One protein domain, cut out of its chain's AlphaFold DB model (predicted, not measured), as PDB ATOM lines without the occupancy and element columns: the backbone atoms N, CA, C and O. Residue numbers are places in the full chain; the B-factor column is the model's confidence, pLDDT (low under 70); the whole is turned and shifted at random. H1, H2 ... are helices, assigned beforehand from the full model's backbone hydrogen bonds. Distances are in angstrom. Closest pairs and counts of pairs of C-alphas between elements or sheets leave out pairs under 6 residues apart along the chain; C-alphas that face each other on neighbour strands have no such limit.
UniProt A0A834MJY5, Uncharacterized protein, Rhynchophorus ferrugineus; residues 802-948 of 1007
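Overview. This is residues 802 to 948 of the 1007 residues of an uncharacterized protein of Rhynchophorus ferrugineus (UniProt A0A834MJY5). Picture a rod: the longest helix, H1, and the long helix H2 make a helical hairpin, and a third long helix, H4, slants along it in a three-helix bundle. At one end of the rod, short H3 and the links beside it make a small cap; at the other, residues 845 to 858 make a loop, while residues 943 to 948 of H4 stand free. The printed part has 147 residues, with four named helices in the order H1, H2, H3, H4 and no named strand, and its class is all helix. It is only just extended, close to loose, with a radius of gyration of the C-alphas of 22.4 A and spans of 74 by 33 by 19 A.

Arrangement. Begin with H1, residues 805 to 844. It touches H2, residues 859 to 894, at a shallow tilt of 24 degrees, opposite ways; their closest C-alphas, of Val 832 and Thr 869, are 7.3 A apart. H4, residues 914 to 948, touches H1 with residues 920 to 931 alone, at a shallow tilt of 31 degrees, the same way; the closest C-alphas, of Ala 812 and Leu 924, are 6.4 A apart. H2 and H4 only just touch, with 3 pairs of C-alphas within 8 A, the closest those of Ser 887 and Ile 928 at 6.9 A; they run opposite ways at a steep tilt of 40 degrees. H1, H2 and H4 form an up-and-down bundle, each running against the one before it. H3, residues 903 to 907, is close to H1 but not clearly touching; the closest C-alphas, of Cys 805 and Cys 905, are 6.6 A apart. In H1, H2 and H3 every O i to N i+4 pair is within hydrogen-bond range; in H4, 30 of 31 are.

Along the chain. Find C-alpha 805 at (164.839, 151.862, 230.296); from there H1 runs 57.8 A to C-alpha 844. H2 starts at C-alpha 859, at (134.797, 155.449, 183.511), and runs 51.6 A. H4 runs 51.5 A to C-alpha 948 at (142.933, 139.001, 189.591).

Size, cuts and confidence. The two C-alphas farthest apart, of Gly 852 and Pro 903, are 74.8 A apart. The printed part has no cut, and H1 to H2 is a long link of 14 residues. Look at the B-factor column: the mean pLDDT of H4 is 63, against 75.3 for the printed part.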
ATOM      1  N   THR A 802     172.473 144.434 228.355       70.88
ATOM      2  CA  THR A 802     171.437 145.163 229.114       70.88
ATOM      3  C   THR A 802     170.782 146.275 228.297       70.88
ATOM      4  O   THR A 802     171.455 147.125 227.712       70.88
ATOM      5  N   VAL A 803     169.446 146.299 228.278       71.69
ATOM      6  CA  VAL A 803     168.668 147.323 227.561       71.69
ATOM      7  C   VAL A 803     168.309 148.480 228.495       71.69
ATOM      8  O   VAL A 803     167.732 148.282 229.562       71.69
ATOM      9  N   CYS A 804     168.615 149.712 228.081       76.12
ATOM     10  CA  CYS A 804     168.280 150.904 228.854       76.12
ATOM     11  C   CYS A 804     166.760 151.143 228.908       76.12
ATOM     12  O   CYS A 804     166.083 151.156 227.877       76.12
ATOM     13  N   CYS A 805     166.236 151.460 230.094       69.75
ATOM     14  CA  CYS A 805     164.839 151.862 230.296       69.75
ATOM     15  C   CYS A 805     164.417 153.085 229.455       69.75
ATOM     16  O   CYS A 805     163.253 153.199 229.073       69.75
ATOM     17  N   LEU A 806     165.354 153.979 229.105       73.25
ATOM     18  CA  LEU A 806     165.073 155.085 228.185       73.25
ATOM     19  C   LEU A 806     164.819 154.583 226.753       73.25
ATOM     20  O   LEU A 806     163.884 155.044 226.106       73.25
ATOM     21  N   SER A 807     165.599 153.602 226.284       74.94
ATOM     22  CA  SER A 807     165.407 152.962 224.977       74.94
ATOM     23  C   SER A 807     164.078 152.213 224.919       74.94
ATOM     24  O   SER A 807     163.333 152.389 223.962       74.94
ATOM     25  N   LEU A 808     163.736 151.455 225.967       73.88
ATOM     26  CA  LEU A 808     162.415 150.826 226.132       73.88
ATOM     27  C   LEU A 808     161.272 151.840 225.990       73.88
ATOM     28  O   LEU A 808     160.328 151.595 225.244       73.88
ATOM     29  N   LYS A 809     161.384 153.015 226.621       74.00
ATOM     30  CA  LYS A 809     160.391 154.089 226.474       74.00
ATOM     31  C   LYS A 809     160.312 154.637 225.043       74.00
ATOM     32  O   LYS A 809     159.213 154.928 224.578       74.00
ATOM     33  N   THR A 810     161.435 154.762 224.332       78.00
ATOM     34  CA  THR A 810     161.443 155.148 222.908       78.00
ATOM     35  C   THR A 810     160.745 154.101 222.038       78.00
ATOM     36  O   THR A 810     159.890 154.467 221.233       78.00
ATOM     37  N   TRP A 811     161.039 152.812 222.238       76.69
ATOM     38  CA  TRP A 811     160.386 151.712 221.523       76.69
ATOM     39  C   TRP A 811     158.877 151.651 221.802       76.69
ATOM     40  O   TRP A 811     158.097 151.530 220.864       76.69
ATOM     41  N   ALA A 812     158.451 151.816 223.058       73.75
ATOM     42  CA  ALA A 812     157.036 151.834 223.430       73.75
ATOM     43  C   ALA A 812     156.271 153.011 222.793       73.75
ATOM     44  O   ALA A 812     155.177 152.823 222.267       73.75
ATOM     45  N   VAL A 813     156.856 154.217 222.768       77.06
ATOM     46  CA  VAL A 813     156.262 155.377 222.073       77.06
ATOM     47  C   VAL A 813     156.156 155.134 220.566       77.06
ATOM     48  O   VAL A 813     155.156 155.521 219.966       77.06
ATOM     49  N   TRP A 814     157.147 154.484 219.952       78.81
ATOM     50  CA  TRP A 814     157.087 154.146 218.531       78.81
ATOM     51  C   TRP A 814     156.045 153.057 218.234       78.81
ATOM     52  O   TRP A 814     155.300 153.187 217.270       78.81
ATOM     53  N   LEU A 815     155.904 152.032 219.079       71.56
ATOM     54  CA  LEU A 815     154.876 150.999 218.895       71.56
ATOM     55  C   LEU A 815     153.450 151.528 219.097       71.56
ATOM     56  O   LEU A 815     152.550 151.084 218.392       71.56
ATOM     57  N   LEU A 816     153.245 152.524 219.963       74.12
ATOM     58  CA  LEU A 816     151.977 153.266 220.038       74.12
ATOM     59  C   LEU A 816     151.696 154.077 218.759       74.12
ATOM     60  O   LEU A 816     150.545 154.222 218.350       74.12
ATOM     61  N   GLU A 817     152.736 154.580 218.088       78.44
ATOM     62  CA  GLU A 817     152.606 155.192 216.760       78.44
ATOM     63  C   GLU A 817     152.330 154.124 215.680       78.44
ATOM     64  O   GLU A 817     151.551 154.375 214.760       78.44
ATOM     65  N   VAL A 818     152.849 152.896 215.834       74.94
ATOM     66  CA  VAL A 818     152.510 151.754 214.967       74.94
ATOM     67  C   VAL A 818     151.062 151.308 215.125       74.94
ATOM     68  O   VAL A 818     150.394 151.153 214.105       74.94
ATOM     69  N   THR A 819     150.549 151.131 216.345       72.19
ATOM     70  CA  THR A 819     149.154 150.708 216.563       72.19
ATOM     71  C   THR A 819     148.161 151.791 216.142       72.19
ATOM     72  O   THR A 819     147.164 151.473 215.494       72.19
ATOM     73  N   HIS A 820     148.459 153.074 216.389       77.56
ATOM     74  CA  HIS A 820     147.653 154.180 215.860       77.56
ATOM     75  C   HIS A 820     147.604 154.172 214.325       77.56
ATOM     76  O   HIS A 820     146.528 154.285 213.738       77.56
ATOM     77  N   ASN A 821     148.748 153.991 213.656       77.62
ATOM     78  CA  ASN A 821     148.784 153.890 212.198       77.62
ATOM     79  C   ASN A 821     148.097 152.619 211.683       77.62
ATOM     80  O   ASN A 821     147.414 152.695 210.669       77.62
ATOM     81  N   ALA A 822     148.216 151.479 212.369       73.44
ATOM     82  CA  ALA A 822     147.500 150.253 212.017       73.44
ATOM     83  C   ALA A 822     145.980 150.475 212.035       73.44
ATOM     84  O   ALA A 822     145.322 150.165 211.049       73.44
ATOM     85  N   HIS A 823     145.441 151.120 213.075       75.06
ATOM     86  CA  HIS A 823     144.022 151.481 213.135       75.06
ATOM     87  C   HIS A 823     143.611 152.448 212.005       75.06
ATOM     88  O   HIS A 823     142.579 152.245 211.365       75.06
ATOM     89  N   ASN A 824     144.443 153.449 211.681       80.81
ATOM     90  CA  ASN A 824     144.211 154.329 210.524       80.81
ATOM     91  C   ASN A 824     144.181 153.539 209.193       80.81
ATOM     92  O   ASN A 824     143.373 153.845 208.314       80.81
ATOM     93  N   TRP A 825     145.026 152.509 209.043       77.81
ATOM     94  CA  TRP A 825     145.013 151.616 207.879       77.81
ATOM     95  C   TRP A 825     143.779 150.707 207.852       77.81
ATOM     96  O   TRP A 825     143.207 150.541 206.778       77.81
ATOM     97  N   THR A 826     143.316 150.182 208.992       76.06
ATOM     98  CA  THR A 826     142.057 149.419 209.083       76.06
ATOM     99  C   THR A 826     140.873 150.270 208.630       76.06
ATOM    100  O   THR A 826     140.144 149.860 207.730       76.06
ATOM    101  N   GLN A 827     140.735 151.502 209.140       81.69
ATOM    102  CA  GLN A 827     139.693 152.437 208.691       81.69
ATOM    103  C   GLN A 827     139.763 152.732 207.184       81.69
ATOM    104  O   GLN A 827     138.731 152.879 206.528       81.69
ATOM    105  N   TRP A 828     140.969 152.850 206.618       85.19
ATOM    106  CA  TRP A 828     141.145 153.049 205.179       85.19
ATOM    107  C   TRP A 828     140.751 151.799 204.370       85.19
ATOM    108  O   TRP A 828     140.042 151.930 203.372       85.19
ATOM    109  N   ILE A 829     141.119 150.596 204.824       78.06
ATOM    110  CA  ILE A 829     140.712 149.325 204.201       78.06
ATOM    111  C   ILE A 829     139.185 149.182 204.220       78.06
ATOM    112  O   ILE A 829     138.604 148.872 203.181       78.06
ATOM    113  N   SER A 830     138.519 149.472 205.343       80.94
ATOM    114  CA  SER A 830     137.052 149.449 205.437       80.94
ATOM    115  C   SER A 830     136.399 150.394 204.424       80.94
ATOM    116  O   SER A 830     135.468 149.993 203.729       80.94
ATOM    117  N   LYS A 831     136.944 151.606 204.244       84.06
ATOM    118  CA  LYS A 831     136.465 152.581 203.244       84.06
ATOM    119  C   LYS A 831     136.668 152.104 201.804       84.06
ATOM    120  O   LYS A 831     135.762 152.257 200.989       84.06
ATOM    121  N   VAL A 832     137.795 151.460 201.489       80.00
ATOM    122  CA  VAL A 832     138.005 150.830 200.171       80.00
ATOM    123  C   VAL A 832     137.026 149.674 199.953       80.00
ATOM    124  O   VAL A 832     136.426 149.584 198.886       80.00
ATOM    125  N   ILE A 833     136.792 148.819 200.954       80.50
ATOM    126  CA  ILE A 833     135.812 147.723 200.872       80.50
ATOM    127  C   ILE A 833     134.392 148.271 200.666       80.50
ATOM    128  O   ILE A 833     133.646 147.736 199.847       80.50
ATOM    129  N   GLN A 834     134.019 149.348 201.360       85.88
ATOM    130  CA  GLN A 834     132.733 150.031 201.201       85.88
ATOM    131  C   GLN A 834     132.572 150.600 199.782       85.88
ATOM    132  O   GLN A 834     131.547 150.360 199.146       85.88
ATOM    133  N   GLN A 835     133.608 151.249 199.241       85.69
ATOM    134  CA  GLN A 835     133.628 151.744 197.860       85.69
ATOM    135  C   GLN A 835     133.527 150.607 196.833       85.69
ATOM    136  O   GLN A 835     132.689 150.673 195.938       85.69
ATOM    137  N   VAL A 836     134.285 149.512 196.985       83.44
ATOM    138  CA  VAL A 836     134.156 148.320 196.119       83.44
ATOM    139  C   VAL A 836     132.742 147.736 196.185       83.44
ATOM    140  O   VAL A 836     132.197 147.358 195.150       83.44
ATOM    141  N   ARG A 837     132.117 147.686 197.370       86.62
ATOM    142  CA  ARG A 837     130.727 147.226 197.535       86.62
ATOM    143  C   ARG A 837     129.726 148.144 196.829       86.62
ATOM    144  O   ARG A 837     128.820 147.619 196.185       86.62
ATOM    145  N   GLU A 838     129.901 149.467 196.896       88.31
ATOM    146  CA  GLU A 838     129.059 150.432 196.174       88.31
ATOM    147  C   GLU A 838     129.236 150.305 194.653       88.31
ATOM    148  O   GLU A 838     128.258 150.189 193.917       88.31
ATOM    149  N   TYR A 839     130.473 150.233 194.157       87.56
ATOM    150  CA  TYR A 839     130.725 150.019 192.731       87.56
ATOM    151  C   TYR A 839     130.169 148.668 192.251       87.56
ATOM    152  O   TYR A 839     129.589 148.594 191.169       87.56
ATOM    153  N   ALA A 840     130.238 147.615 193.070       84.69
ATOM    154  CA  ALA A 840     129.668 146.308 192.753       84.69
ATOM    155  C   ALA A 840     128.128 146.258 192.814       84.69
ATOM    156  O   ALA A 840     127.535 145.422 192.134       84.69
ATOM    157  N   SER A 841     127.451 147.090 193.614       90.62
ATOM    158  CA  SER A 841     125.981 147.213 193.596       90.62
ATOM    159  C   SER A 841     125.495 148.120 192.459       90.62
ATOM    160  O   SER A 841     124.467 147.837 191.843       90.62
ATOM    161  N   ILE A 842     126.276 149.139 192.092       91.44
ATOM    162  CA  ILE A 842     126.076 149.949 190.882       91.44
ATOM    163  C   ILE A 842     126.179 149.080 189.618       91.44
ATOM    164  O   ILE A 842     125.255 149.074 188.810       91.44
ATOM    165  N   VAL A 843     127.244 148.283 189.471       85.12
ATOM    166  CA  VAL A 843     127.442 147.389 188.308       85.12
ATOM    167  C   VAL A 843     126.364 146.298 188.214       85.12
ATOM    168  O   VAL A 843     126.006 145.892 187.112       85.12
ATOM    169  N   ARG A 844     125.791 145.857 189.342       89.38
ATOM    170  CA  ARG A 844     124.635 144.937 189.363       89.38
ATOM    171  C   ARG A 844     123.296 145.602 189.019       89.38
ATOM    172  O   ARG A 844     122.330 144.892 188.757       89.38
ATOM    173  N   GLY A 845     123.222 146.934 189.007       92.94
ATOM    174  CA  GLY A 845     121.971 147.677 188.833       92.94
ATOM    175  C   GLY A 845     121.080 147.712 190.083       92.94
ATOM    176  O   GLY A 845     119.911 148.085 189.984       92.94
ATOM    177  N   ASP A 846     121.616 147.356 191.256       94.19
ATOM    178  CA  ASP A 846     120.887 147.425 192.531       94.19
ATOM    179  C   ASP A 846     120.637 148.889 192.946       94.19
ATOM    180  O   ASP A 846     119.617 149.212 193.556       94.19
ATOM    181  N   VAL A 847     121.568 149.791 192.608       94.12
ATOM    182  CA  VAL A 847     121.526 151.205 193.008       94.12
ATOM    183  C   VAL A 847     120.765 152.048 191.985       94.12
ATOM    184  O   VAL A 847     121.234 152.305 190.874       94.12
ATOM    185  N   LYS A 848     119.599 152.546 192.398       95.12
ATOM    186  CA  LYS A 848     118.816 153.550 191.668       95.12
ATOM    187  C   LYS A 848     119.003 154.930 192.287       95.12
ATOM    188  O   LYS A 848     119.098 155.072 193.504       95.12
ATOM    189  N   LEU A 849     119.034 155.946 191.436       94.38
ATOM    190  CA  LEU A 849     118.946 157.348 191.835       94.38
ATOM    191  C   LEU A 849     117.515 157.670 192.316       94.38
ATOM    192  O   LEU A 849     116.575 156.973 191.928       94.38
ATOM    193  N   PRO A 850     117.301 158.764 193.075       93.81
ATOM    194  CA  PRO A 850     115.959 159.224 193.455       93.81
ATOM    195  C   PRO A 850     115.020 159.507 192.266       93.81
ATOM    196  O   PRO A 850     113.807 159.514 192.429       93.81
ATOM    197  N   SER A 851     115.566 159.691 191.058       92.19
ATOM    198  CA  SER A 851     114.826 159.787 189.790       92.19
ATOM    199  C   SER A 851     114.314 158.439 189.247       92.19
ATOM    200  O   SER A 851     113.774 158.388 188.145       92.19
ATOM    201  N   GLY A 852     114.540 157.327 189.955       93.94
ATOM    202  CA  GLY A 852     114.207 155.963 189.524       93.94
ATOM    203  C   GLY A 852     115.160 155.364 188.480       93.94
ATOM    204  O   GLY A 852     115.141 154.151 188.259       93.94
ATOM    205  N   GLN A 853     116.018 156.183 187.865       94.56
ATOM    206  CA  GLN A 853     117.039 155.749 186.911       94.56
ATOM    207  C   GLN A 853     118.145 154.945 187.610       94.56
ATOM    208  O   GLN A 853     118.505 155.225 188.753       94.56
ATOM    209  N   LEU A 854     118.710 153.953 186.916       93.94
ATOM    210  CA  LEU A 854     119.885 153.222 187.396       93.94
ATOM    211  C   LEU A 854     121.075 154.184 187.512       93.94
ATOM    212  O   LEU A 854     121.351 154.935 186.575       93.94
ATOM    213  N   LYS A 855     121.793 154.154 188.641       95.88
ATOM    214  CA  LYS A 855     123.058 154.885 188.778       95.88
ATOM    215  C   LYS A 855     124.061 154.241 187.819       95.88
ATOM    216  O   LYS A 855     124.403 153.078 187.989       95.88
ATOM    217  N   THR A 856     124.512 154.964 186.801       92.44
ATOM    218  CA  THR A 856     125.596 154.521 185.911       92.44
ATOM    219  C   THR A 856     126.935 155.016 186.446       92.44
ATOM    220  O   THR A 856     127.001 156.078 187.065       92.44
ATOM    221  N   LEU A 857     128.008 154.244 186.240       91.56
ATOM    222  CA  LEU A 857     129.328 154.596 186.761       91.56
ATOM    223  C   LEU A 857     130.205 155.272 185.694       91.56
ATOM    224  O   LEU A 857     130.496 154.646 184.672       91.56
ATOM    225  N   PRO A 858     130.686 156.510 185.907       93.69
ATOM    226  CA  PRO A 858     131.617 157.139 184.977       93.69
ATOM    227  C   PRO A 858     132.963 156.398 184.939       93.69
ATOM    228  O   PRO A 858     133.613 156.220 185.971       93.69
ATOM    229  N   LYS A 859     133.457 156.057 183.735       87.94
ATOM    230  CA  LYS A 859     134.797 155.449 183.511       87.94
ATOM    231  C   LYS A 859     135.921 156.261 184.187       87.94
ATOM    232  O   LYS A 859     136.920 155.693 184.619       87.94
ATOM    233  N   ALA A 860     135.735 157.578 184.323       90.38
ATOM    234  CA  ALA A 860     136.641 158.489 185.023       90.38
ATOM    235  C   ALA A 860     136.643 158.323 186.558       90.38
ATOM    236  O   ALA A 860     137.711 158.374 187.164       90.38
ATOM    237  N   GLU A 861     135.486 158.090 187.189       89.81
ATOM    238  CA  GLU A 861     135.404 157.849 188.639       89.81
ATOM    239  C   GLU A 861     136.043 156.509 189.003       89.81
ATOM    240  O   GLU A 861     136.827 156.449 189.946       89.81
ATOM    241  N   TRP A 862     135.807 155.468 188.197       86.00
ATOM    242  CA  TRP A 862     136.475 154.176 188.365       86.00
ATOM    243  C   TRP A 862     137.997 154.277 188.176       86.00
ATOM    244  O   TRP A 862     138.748 153.864 189.059       86.00
ATOM    245  N   ARG A 863     138.473 154.904 187.082       86.06
ATOM    246  CA  ARG A 863     139.914 155.162 186.857       86.06
ATOM    247  C   ARG A 863     140.536 155.946 188.030       86.06
ATOM    248  O   ARG A 863     141.664 155.648 188.420       86.06
ATOM    249  N   LYS A 864     139.812 156.903 188.628       90.38
ATOM    250  CA  LYS A 864     140.259 157.632 189.827       90.38
ATOM    251  C   LYS A 864     140.304 156.737 191.069       90.38
ATOM    252  O   LYS A 864     141.324 156.731 191.744       90.38
ATOM    253  N   PHE A 865     139.248 155.978 191.362       87.94
ATOM    254  CA  PHE A 865     139.194 155.078 192.518       87.94
ATOM    255  C   PHE A 865     140.311 154.027 192.491       87.94
ATOM    256  O   PHE A 865     140.972 153.814 193.508       87.94
ATOM    257  N   VAL A 866     140.563 153.410 191.331       84.69
ATOM    258  CA  VAL A 866     141.668 152.454 191.158       84.69
ATOM    259  C   VAL A 866     143.000 153.129 191.481       84.69
ATOM    260  O   VAL A 866     143.745 152.622 192.314       84.69
ATOM    261  N   LYS A 867     143.265 154.317 190.922       86.94
ATOM    262  CA  LYS A 867     144.499 155.066 191.190       86.94
ATOM    263  C   LYS A 867     144.643 155.497 192.656       86.94
ATOM    264  O   LYS A 867     145.708 155.308 193.240       86.94
ATOM    265  N   ASP A 868     143.597 156.057 193.261       83.81
ATOM    266  CA  ASP A 868     143.601 156.453 194.674       83.81
ATOM    267  C   ASP A 868     143.819 155.216 195.575       83.81
ATOM    268  O   ASP A 868     144.509 155.296 196.593       83.81
ATOM    269  N   THR A 869     143.305 154.044 195.186       81.62
ATOM    270  CA  THR A 869     143.564 152.769 195.875       81.62
ATOM    271  C   THR A 869     145.015 152.317 195.695       81.62
ATOM    272  O   THR A 869     145.662 151.983 196.684       81.62
ATOM    273  N   GLU A 870     145.568 152.353 194.480       82.62
ATOM    274  CA  GLU A 870     146.968 152.004 194.199       82.62
ATOM    275  C   GLU A 870     147.963 152.887 194.966       82.62
ATOM    276  O   GLU A 870     148.876 152.356 195.601       82.62
ATOM    277  N   GLU A 871     147.779 154.214 194.967       84.00
ATOM    278  CA  GLU A 871     148.643 155.149 195.707       84.00
ATOM    279  C   GLU A 871     148.665 154.813 197.210       84.00
ATOM    280  O   GLU A 871     149.737 154.752 197.820       84.00
ATOM    281  N   ASN A 872     147.504 154.508 197.798       79.19
ATOM    282  CA  ASN A 872     147.405 154.119 199.205       79.19
ATOM    283  C   ASN A 872     147.948 152.700 199.480       79.19
ATOM    284  O   ASN A 872     148.634 152.512 200.483       79.19
ATOM    285  N   VAL A 873     147.742 151.718 198.591       78.12
ATOM    286  CA  VAL A 873     148.359 150.377 198.698       78.12
ATOM    287  C   VAL A 873     149.887 150.472 198.640       78.12
ATOM    288  O   VAL A 873     150.574 149.762 199.373       78.12
ATOM    289  N   ILE A 874     150.443 151.351 197.802       82.25
ATOM    290  CA  ILE A 874     151.891 151.585 197.713       82.25
ATOM    291  C   ILE A 874     152.412 152.233 199.003       82.25
ATOM    292  O   ILE A 874     153.402 151.750 199.558       82.25
ATOM    293  N   ALA A 875     151.738 153.268 199.511       80.56
ATOM    294  CA  ALA A 875     152.090 153.902 200.782       80.56
ATOM    295  C   ALA A 875     152.017 152.909 201.958       80.56
ATOM    296  O   ALA A 875     152.940 152.846 202.774       80.56
ATOM    297  N   TRP A 876     150.980 152.065 201.998       78.81
ATOM    298  CA  TRP A 876     150.855 150.992 202.980       78.81
ATOM    299  C   TRP A 876     151.991 149.964 202.863       78.81
ATOM    300  O   TRP A 876     152.592 149.624 203.878       78.81
ATOM    301  N   ARG A 877     152.350 149.502 201.653       78.00
ATOM    302  CA  ARG A 877     153.460 148.544 201.438       78.00
ATOM    303  C   ARG A 877     154.815 149.103 201.885       78.00
ATOM    304  O   ARG A 877     155.633 148.365 202.431       78.00
ATOM    305  N   GLN A 878     155.064 150.395 201.667       81.12
ATOM    306  CA  GLN A 878     156.269 151.064 202.170       81.12
ATOM    307  C   GLN A 878     156.269 151.114 203.702       81.12
ATOM    308  O   GLN A 878     157.268 150.774 204.337       81.12
ATOM    309  N   TYR A 879     155.130 151.477 204.297       80.12
ATOM    310  CA  TYR A 879     154.958 151.532 205.743       80.12
ATOM    311  C   TYR A 879     155.116 150.155 206.410       80.12
ATOM    312  O   TYR A 879     155.857 150.029 207.384       80.12
ATOM    313  N   SER A 880     154.481 149.109 205.877       75.25
ATOM    314  CA  SER A 880     154.541 147.757 206.440       75.25
ATOM    315  C   SER A 880     155.922 147.115 206.297       75.25
ATOM    316  O   SER A 880     156.356 146.444 207.231       75.25
ATOM    317  N   SER A 881     156.666 147.394 205.216       79.19
ATOM    318  CA  SER A 881     158.088 147.022 205.127       79.19
ATOM    319  C   SER A 881     158.904 147.685 206.235       79.19
ATOM    320  O   SER A 881     159.627 146.997 206.946       79.19
ATOM    321  N   HIS A 882     158.744 148.994 206.453       78.00
ATOM    322  CA  HIS A 882     159.492 149.706 207.492       78.00
ATOM    323  C   HIS A 882     159.134 149.230 208.911       78.00
ATOM    324  O   HIS A 882     160.014 149.058 209.754       78.00
ATOM    325  N   VAL A 883     157.852 148.946 209.175       76.00
ATOM    326  CA  VAL A 883     157.411 148.350 210.446       76.00
ATOM    327  C   VAL A 883     157.978 146.942 210.628       76.00
ATOM    328  O   VAL A 883     158.367 146.591 211.741       76.00
ATOM    329  N   LYS A 884     158.079 146.142 209.564       74.06
ATOM    330  CA  LYS A 884     158.681 144.803 209.595       74.06
ATOM    331  C   LYS A 884     160.182 144.856 209.870       74.06
ATOM    332  O   LYS A 884     160.641 144.205 210.802       74.06
ATOM    333  N   ASP A 885     160.922 145.675 209.127       80.50
ATOM    334  CA  ASP A 885     162.370 145.832 209.292       80.50
ATOM    335  C   ASP A 885     162.714 146.347 210.704       80.50
ATOM    336  O   ASP A 885     163.635 145.840 211.352       80.50
ATOM    337  N   LEU A 886     161.938 147.304 211.236       75.06
ATOM    338  CA  LEU A 886     162.179 147.826 212.581       75.06
ATOM    339  C   LEU A 886     161.669 146.897 213.694       75.06
ATOM    340  O   LEU A 886     162.343 146.778 214.711       75.06
ATOM    341  N   SER A 887     160.546 146.189 213.528       71.75
ATOM    342  CA  SER A 887     160.102 145.186 214.516       71.75
ATOM    343  C   SER A 887     161.022 143.963 214.554       71.75
ATOM    344  O   SER A 887     161.295 143.454 215.640       71.75
ATOM    345  N   GLN A 888     161.601 143.551 213.423       77.81
ATOM    346  CA  GLN A 888     162.690 142.574 213.403       77.81
ATOM    347  C   GLN A 888     163.931 143.117 214.126       77.81
ATOM    348  O   GLN A 888     164.474 142.429 214.986       77.81
ATOM    349  N   SER A 889     164.326 144.372 213.880       79.44
ATOM    350  CA  SER A 889     165.411 145.033 214.623       79.44
ATOM    351  C   SER A 889     165.132 145.122 216.133       79.44
ATOM    352  O   SER A 889     166.048 144.939 216.933       79.44
ATOM    353  N   VAL A 890     163.879 145.336 216.557       73.56
ATOM    354  CA  VAL A 890     163.456 145.238 217.966       73.56
ATOM    355  C   VAL A 890     163.668 143.813 218.471       73.56
ATOM    356  O   VAL A 890     164.404 143.629 219.437       73.56
ATOM    357  N   MET A 891     163.097 142.802 217.812       71.50
ATOM    358  CA  MET A 891     163.214 141.404 218.242       71.50
ATOM    359  C   MET A 891     164.681 140.954 218.336       71.50
ATOM    360  O   MET A 891     165.083 140.461 219.383       71.50
ATOM    361  N   GLU A 892     165.515 141.225 217.331       81.69
ATOM    362  CA  GLU A 892     166.960 140.931 217.347       81.69
ATOM    363  C   GLU A 892     167.731 141.707 218.435       81.69
ATOM    364  O   GLU A 892     168.766 141.246 218.922       81.69
ATOM    365  N   ASN A 893     167.249 142.882 218.857       76.06
ATOM    366  CA  ASN A 893     167.859 143.634 219.953       76.06
ATOM    367  C   ASN A 893     167.364 143.227 221.348       76.06
ATOM    368  O   ASN A 893     168.105 143.461 222.306       76.06
ATOM    369  N   PHE A 894     166.182 142.626 221.476       71.19
ATOM    370  CA  PHE A 894     165.608 142.197 222.757       71.19
ATOM    371  C   PHE A 894     165.751 140.697 223.043       71.19
ATOM    372  O   PHE A 894     165.760 140.333 224.218       71.19
ATOM    373  N   HIS A 895     165.905 139.841 222.025       68.88
ATOM    374  CA  HIS A 895     166.151 138.412 222.235       68.88
ATOM    375  C   HIS A 895     167.377 138.214 223.134       68.88
ATOM    376  O   HIS A 895     168.399 138.886 222.977       68.88
ATOM    377  N   ASP A 896     167.241 137.313 224.102       70.94
ATOM    378  CA  ASP A 896     168.273 136.867 225.047       70.94
ATOM    379  C   ASP A 896     168.895 137.954 225.957       70.94
ATOM    380  O   ASP A 896     169.734 137.636 226.805       70.94
ATOM    381  N   LYS A 897     168.478 139.229 225.861       74.81
ATOM    382  CA  LYS A 897     168.998 140.324 226.701       74.81
ATOM    383  C   LYS A 897     168.164 140.545 227.956       74.81
ATOM    384  O   LYS A 897     166.944 140.686 227.920       74.81
ATOM    385  N   THR A 898     168.846 140.676 229.090       69.19
ATOM    386  CA  THR A 898     168.189 140.928 230.379       69.19
ATOM    387  C   THR A 898     167.775 142.396 230.518       69.19
ATOM    388  O   THR A 898     168.598 143.312 230.408       69.19
ATOM    389  N   VAL A 899     166.491 142.639 230.793       64.88
ATOM    390  CA  VAL A 899     165.949 143.986 231.037       64.88
ATOM    391  C   VAL A 899     166.330 144.449 232.445       64.88
ATOM    392  O   VAL A 899     165.563 144.348 233.399       64.88
ATOM    393  N   ASN A 900     167.555 144.954 232.576       66.19
ATOM    394  CA  ASN A 900     168.073 145.554 233.801       66.19
ATOM    395  C   ASN A 900     168.005 147.082 233.706       66.19
ATOM    396  O   ASN A 900     168.742 147.700 232.936       66.19
ATOM    397  N   CYS A 901     167.141 147.708 234.509       61.47
ATOM    398  CA  CYS A 901     167.036 149.165 234.525       61.47
ATOM    399  C   CYS A 901     168.318 149.784 235.099       61.47
ATOM    400  O   CYS A 901     168.707 149.486 236.228       61.47
ATOM    401  N   CYS A 902     168.994 150.636 234.322       69.12
ATOM    402  CA  CYS A 902     170.260 151.216 234.764       69.12
ATOM    403  C   CYS A 902     170.060 152.114 236.007       69.12
ATOM    404  O   CYS A 902     169.002 152.745 236.127       69.12
ATOM    405  N   PRO A 903     171.066 152.248 236.901       67.50
ATOM    406  CA  PRO A 903     170.935 153.020 238.142       67.50
ATOM    407  C   PRO A 903     170.416 154.444 237.926       67.50
ATOM    408  O   PRO A 903     169.629 154.948 238.717       67.50
ATOM    409  N   LYS A 904     170.777 155.057 236.796       67.50
ATOM    410  CA  LYS A 904     170.367 156.414 236.438       67.50
ATOM    411  C   LYS A 904     168.859 156.548 236.183       67.50
ATOM    412  O   LYS A 904     168.258 157.525 236.599       67.50
ATOM    413  N   CYS A 905     168.218 155.550 235.566       65.25
ATOM    414  CA  CYS A 905     166.764 155.563 235.354       65.25
ATOM    415  C   CYS A 905     165.967 155.338 236.653       65.25
ATOM    416  O   CYS A 905     164.817 155.772 236.735       65.25
ATOM    417  N   LEU A 906     166.583 154.694 237.653       63.19
ATOM    418  CA  LEU A 906     166.053 154.566 239.014       63.19
ATOM    419  C   LEU A 906     166.236 155.876 239.808       63.19
ATOM    420  O   LEU A 906     165.290 156.335 240.449       63.19
ATOM    421  N   GLU A 907     167.415 156.506 239.713       69.81
ATOM    422  CA  GLU A 907     167.728 157.823 240.301       69.81
ATOM    423  C   GLU A 907     166.834 158.947 239.744       69.81
ATOM    424  O   GLU A 907     166.320 159.755 240.514       69.81
ATOM    425  N   ASP A 908     166.587 158.973 238.430       70.69
ATOM    426  CA  ASP A 908     165.721 159.962 237.766       70.69
ATOM    427  C   ASP A 908     164.209 159.726 238.035       70.69
ATOM    428  O   ASP A 908     163.367 160.481 237.543       70.69
ATOM    429  N   HIS A 909     163.835 158.668 238.775       60.34
ATOM    430  CA  HIS A 909     162.449 158.241 239.054       60.34
ATOM    431  C   HIS A 909     161.547 158.086 237.807       60.34
ATOM    432  O   HIS A 909     160.316 158.149 237.900       60.34
ATOM    433  N   LEU A 910     162.147 157.874 236.628       58.34
ATOM    434  CA  LEU A 910     161.452 157.817 235.335       58.34
ATOM    435  C   LEU A 910     160.608 156.551 235.148       58.34
ATOM    436  O   LEU A 910     159.657 156.566 234.365       58.34
ATOM    437  N   ILE A 911     160.941 155.487 235.877       56.12
ATOM    438  CA  ILE A 911     160.101 154.311 236.094       56.12
ATOM    439  C   ILE A 911     160.008 154.134 237.611       56.12
ATOM    440  O   ILE A 911     161.021 153.922 238.273       56.12
ATOM    441  N   LYS A 912     158.801 154.288 238.164       54.19
ATOM    442  CA  LYS A 912     158.559 154.206 239.616       54.19
ATOM    443  C   LYS A 912     158.300 152.788 240.118       54.19
ATOM    444  O   LYS A 912     158.412 152.561 241.316       54.19
ATOM    445  N   ASP A 913     157.940 151.875 239.221       59.25
ATOM    446  CA  ASP A 913     157.547 150.514 239.562       59.25
ATOM    447  C   ASP A 913     157.983 149.533 238.465       59.25
ATOM    448  O   ASP A 913     157.955 149.867 237.278       59.25
ATOM    449  N   VAL A 914     158.370 148.321 238.864       55.78
ATOM    450  CA  VAL A 914     158.722 147.220 237.955       55.78
ATOM    451  C   VAL A 914     157.488 146.753 237.180       55.78
ATOM    452  O   VAL A 914     157.622 146.353 236.025       55.78
ATOM    453  N   VAL A 915     156.290 146.890 237.763       62.00
ATOM    454  CA  VAL A 915     155.008 146.587 237.103       62.00
ATOM    455  C   VAL A 915     154.880 147.343 235.774       62.00
ATOM    456  O   VAL A 915     154.687 146.724 234.737       62.00
ATOM    457  N   VAL A 916     155.168 148.651 235.749       61.00
ATOM    458  CA  VAL A 916     155.087 149.472 234.521       61.00
ATOM    459  C   VAL A 916     156.072 149.009 233.433       61.00
ATOM    460  O   VAL A 916     155.797 149.148 232.239       61.00
ATOM    461  N   ALA A 917     157.220 148.440 233.814       56.66
ATOM    462  CA  ALA A 917     158.170 147.856 232.864       56.66
ATOM    463  C   ALA A 917     157.681 146.505 232.303       56.66
ATOM    464  O   ALA A 917     157.974 146.188 231.153       56.66
ATOM    465  N   HIS A 918     156.912 145.737 233.081       60.56
ATOM    466  CA  HIS A 918     156.245 144.523 232.613       60.56
ATOM    467  C   HIS A 918     155.060 144.854 231.693       60.56
ATOM    468  O   HIS A 918     154.983 144.326 230.588       60.56
ATOM    469  N   ASP A 919     154.193 145.790 232.085       64.69
ATOM    470  CA  ASP A 919     153.021 146.204 231.301       64.69
ATOM    471  C   ASP A 919     153.428 146.765 229.929       64.69
ATOM    472  O   ASP A 919     152.828 146.444 228.904       64.69
ATOM    473  N   THR A 920     154.505 147.560 229.879       59.94
ATOM    474  CA  THR A 920     155.044 148.075 228.607       59.94
ATOM    475  C   THR A 920     155.741 147.005 227.764       59.94
ATOM    476  O   THR A 920     155.733 147.123 226.540       59.94
ATOM    477  N   LEU A 921     156.287 145.942 228.369       63.03
ATOM    478  CA  LEU A 921     156.815 144.778 227.648       63.03
ATOM    479  C   LEU A 921     155.685 143.895 227.089       63.03
ATOM    480  O   LEU A 921     155.785 143.410 225.959       63.03
ATOM    481  N   GLN A 922     154.589 143.731 227.834       71.69
ATOM    482  CA  GLN A 922     153.395 143.027 227.370       71.69
ATOM    483  C   GLN A 922     152.735 143.781 226.209       71.69
ATOM    484  O   GLN A 922     152.568 143.202 225.138       71.69
ATOM    485  N   ALA A 923     152.476 145.084 226.353       63.62
ATOM    486  CA  ALA A 923     151.927 145.912 225.276       63.62
ATOM    487  C   ALA A 923     152.840 145.952 224.030       63.62
ATOM    488  O   ALA A 923     152.355 145.978 222.900       63.62
ATOM    489  N   LEU A 924     154.167 145.901 224.213       63.16
ATOM    490  CA  LEU A 924     155.136 145.743 223.120       63.16
ATOM    491  C   LEU A 924     154.985 144.385 222.411       63.16
ATOM    492  O   LEU A 924     155.038 144.326 221.186       63.16
ATOM    493  N   THR A 925     154.753 143.311 223.164       66.88
ATOM    494  CA  THR A 925     154.554 141.953 222.629       66.88
ATOM    495  C   THR A 925     153.227 141.835 221.873       66.88
ATOM    496  O   THR A 925     153.190 141.277 220.776       66.88
ATOM    497  N   GLU A 926     152.153 142.419 222.406       70.06
ATOM    498  CA  GLU A 926     150.827 142.487 221.777       70.06
ATOM    499  C   GLU A 926     150.833 143.356 220.505       70.06
ATOM    500  O   GLU A 926     150.242 142.986 219.491       70.06
ATOM    501  N   ALA A 927     151.576 144.469 220.497       61.28
ATOM    502  CA  ALA A 927     151.776 145.275 219.292       61.28
ATOM    503  C   ALA A 927     152.549 144.509 218.198       61.28
ATOM    504  O   ALA A 927     152.203 144.608 217.019       61.28
ATOM    505  N   ILE A 928     153.564 143.719 218.570       62.34
ATOM    506  CA  ILE A 928     154.338 142.885 217.634       62.34
ATOM    507  C   ILE A 928     153.480 141.744 217.064       62.34
ATOM    508  O   ILE A 928     153.506 141.517 215.853       62.34
ATOM    509  N   SER A 929     152.687 141.048 217.887       69.00
ATOM    510  CA  SER A 929     151.815 139.966 217.406       69.00
ATOM    511  C   SER A 929     150.690 140.490 216.504       69.00
ATOM    512  O   SER A 929     150.429 139.902 215.451       69.00
ATOM    513  N   CYS A 930     150.105 141.645 216.836       67.19
ATOM    514  CA  CYS A 930     149.135 142.346 215.993       67.19
ATOM    515  C   CYS A 930     149.747 142.765 214.642       67.19
ATOM    516  O   CYS A 930     149.181 142.475 213.586       67.19
ATOM    517  N   ALA A 931     150.946 143.362 214.638       57.28
ATOM    518  CA  ALA A 931     151.649 143.717 213.403       57.28
ATOM    519  C   ALA A 931     151.958 142.486 212.526       57.28
ATOM    520  O   ALA A 931     151.769 142.528 211.307       57.28
ATOM    521  N   ALA A 932     152.369 141.367 213.133       62.69
ATOM    522  CA  ALA A 932     152.622 140.111 212.429       62.69
ATOM    523  C   ALA A 932     151.339 139.475 211.854       62.69
ATOM    524  O   ALA A 932     151.372 138.928 210.749       62.69
ATOM    525  N   TYR A 933     150.207 139.569 212.561       70.81
ATOM    526  CA  TYR A 933     148.894 139.159 212.051       70.81
ATOM    527  C   TYR A 933     148.499 139.981 210.817       70.81
ATOM    528  O   TYR A 933     148.235 139.407 209.759       70.81
ATOM    529  N   TRP A 934     148.543 141.315 210.912       63.72
ATOM    530  CA  TRP A 934     148.209 142.194 209.789       63.72
ATOM    531  C   TRP A 934     149.115 141.962 208.578       63.72
ATOM    532  O   TRP A 934     148.608 141.906 207.459       63.72
ATOM    533  N   GLN A 935     150.420 141.731 208.778       63.59
ATOM    534  CA  GLN A 935     151.321 141.366 207.680       63.59
ATOM    535  C   GLN A 935     150.840 140.092 206.960       63.59
ATOM    536  O   GLN A 935     150.701 140.112 205.742       63.59
ATOM    537  N   ARG A 936     150.501 139.015 207.686       69.81
ATOM    538  CA  ARG A 936     150.003 137.755 207.088       69.81
ATOM    539  C   ARG A 936     148.687 137.940 206.327       69.81
ATOM    540  O   ARG A 936     148.518 137.373 205.249       69.81
ATOM    541  N   CYS A 937     147.749 138.704 206.883       63.28
ATOM    542  CA  CYS A 937     146.454 138.969 206.253       63.28
ATOM    543  C   CYS A 937     146.601 139.791 204.966       63.28
ATOM    544  O   CYS A 937     145.901 139.536 203.986       63.28
ATOM    545  N   LEU A 938     147.540 140.738 204.949       59.19
ATOM    546  CA  LEU A 938     147.751 141.642 203.824       59.19
ATOM    547  C   LEU A 938     148.677 141.043 202.756       59.19
ATOM    548  O   LEU A 938     148.414 141.254 201.576       59.19
ATOM    549  N   ASP A 939     149.645 140.196 203.120       67.62
ATOM    550  CA  ASP A 939     150.370 139.334 202.173       67.62
ATOM    551  C   ASP A 939     149.373 138.430 201.412       67.62
ATOM    552  O   ASP A 939     149.345 138.437 200.181       67.62
ATOM    553  N   LYS A 940     148.449 137.757 202.124       70.12
ATOM    554  CA  LYS A 940     147.363 136.959 201.512       70.12
ATOM    555  C   LYS A 940     146.445 137.782 200.592       70.12
ATOM    556  O   LYS A 940     145.934 137.245 199.609       70.12
ATOM    557  N   LEU A 941     146.201 139.058 200.902       61.84
ATOM    558  CA  LEU A 941     145.387 139.950 200.068       61.84
ATOM    559  C   LEU A 941     146.150 140.406 198.814       61.84
ATOM    560  O   LEU A 941     145.559 140.486 197.737       61.84
ATOM    561  N   VAL A 942     147.459 140.650 198.921       62.31
ATOM    562  CA  VAL A 942     148.334 140.945 197.775       62.31
ATOM    563  C   VAL A 942     148.428 139.748 196.830       62.31
ATOM    564  O   VAL A 942     148.270 139.934 195.626       62.31
ATOM    565  N   ASP A 943     148.590 138.530 197.349       69.81
ATOM    566  CA  ASP A 943     148.598 137.318 196.522       69.81
ATOM    567  C   ASP A 943     147.260 137.160 195.773       69.81
ATOM    568  O   ASP A 943     147.251 137.093 194.542       69.81
ATOM    569  N   LYS A 944     146.120 137.224 196.483       66.75
ATOM    570  CA  LYS A 944     144.772 137.117 195.884       66.75
ATOM    571  C   LYS A 944     144.438 138.220 194.875       66.75
ATOM    572  O   LYS A 944     143.699 137.969 193.928       66.75
ATOM    573  N   THR A 945     144.941 139.439 195.066       54.28
ATOM    574  CA  THR A 945     144.744 140.522 194.087       54.28
ATOM    575  C   THR A 945     145.683 140.382 192.891       54.28
ATOM    576  O   THR A 945     145.270 140.680 191.776       54.28
ATOM    577  N   SER A 946     146.894 139.841 193.064       57.94
ATOM    578  CA  SER A 946     147.793 139.558 191.936       57.94
ATOM    579  C   SER A 946     147.210 138.529 190.959       57.94
ATOM    580  O   SER A 946     147.331 138.713 189.751       57.94
ATOM    581  N   THR A 947     146.478 137.525 191.458       61.62
ATOM    582  CA  THR A 947     145.747 136.544 190.633       61.62
ATOM    583  C   THR A 947     144.492 137.093 189.946       61.62
ATOM    584  O   THR A 947     143.909 136.390 189.136       61.62
ATOM    585  N   LEU A 948     144.059 138.322 190.257       48.81
ATOM    586  CA  LEU A 948     142.933 139.001 189.591       48.81
ATOM    587  C   LEU A 948     143.386 140.080 188.591       48.81
ATOM    588  O   LEU A 948     142.569 140.590 187.831       48.81
TER     589      LEU A 948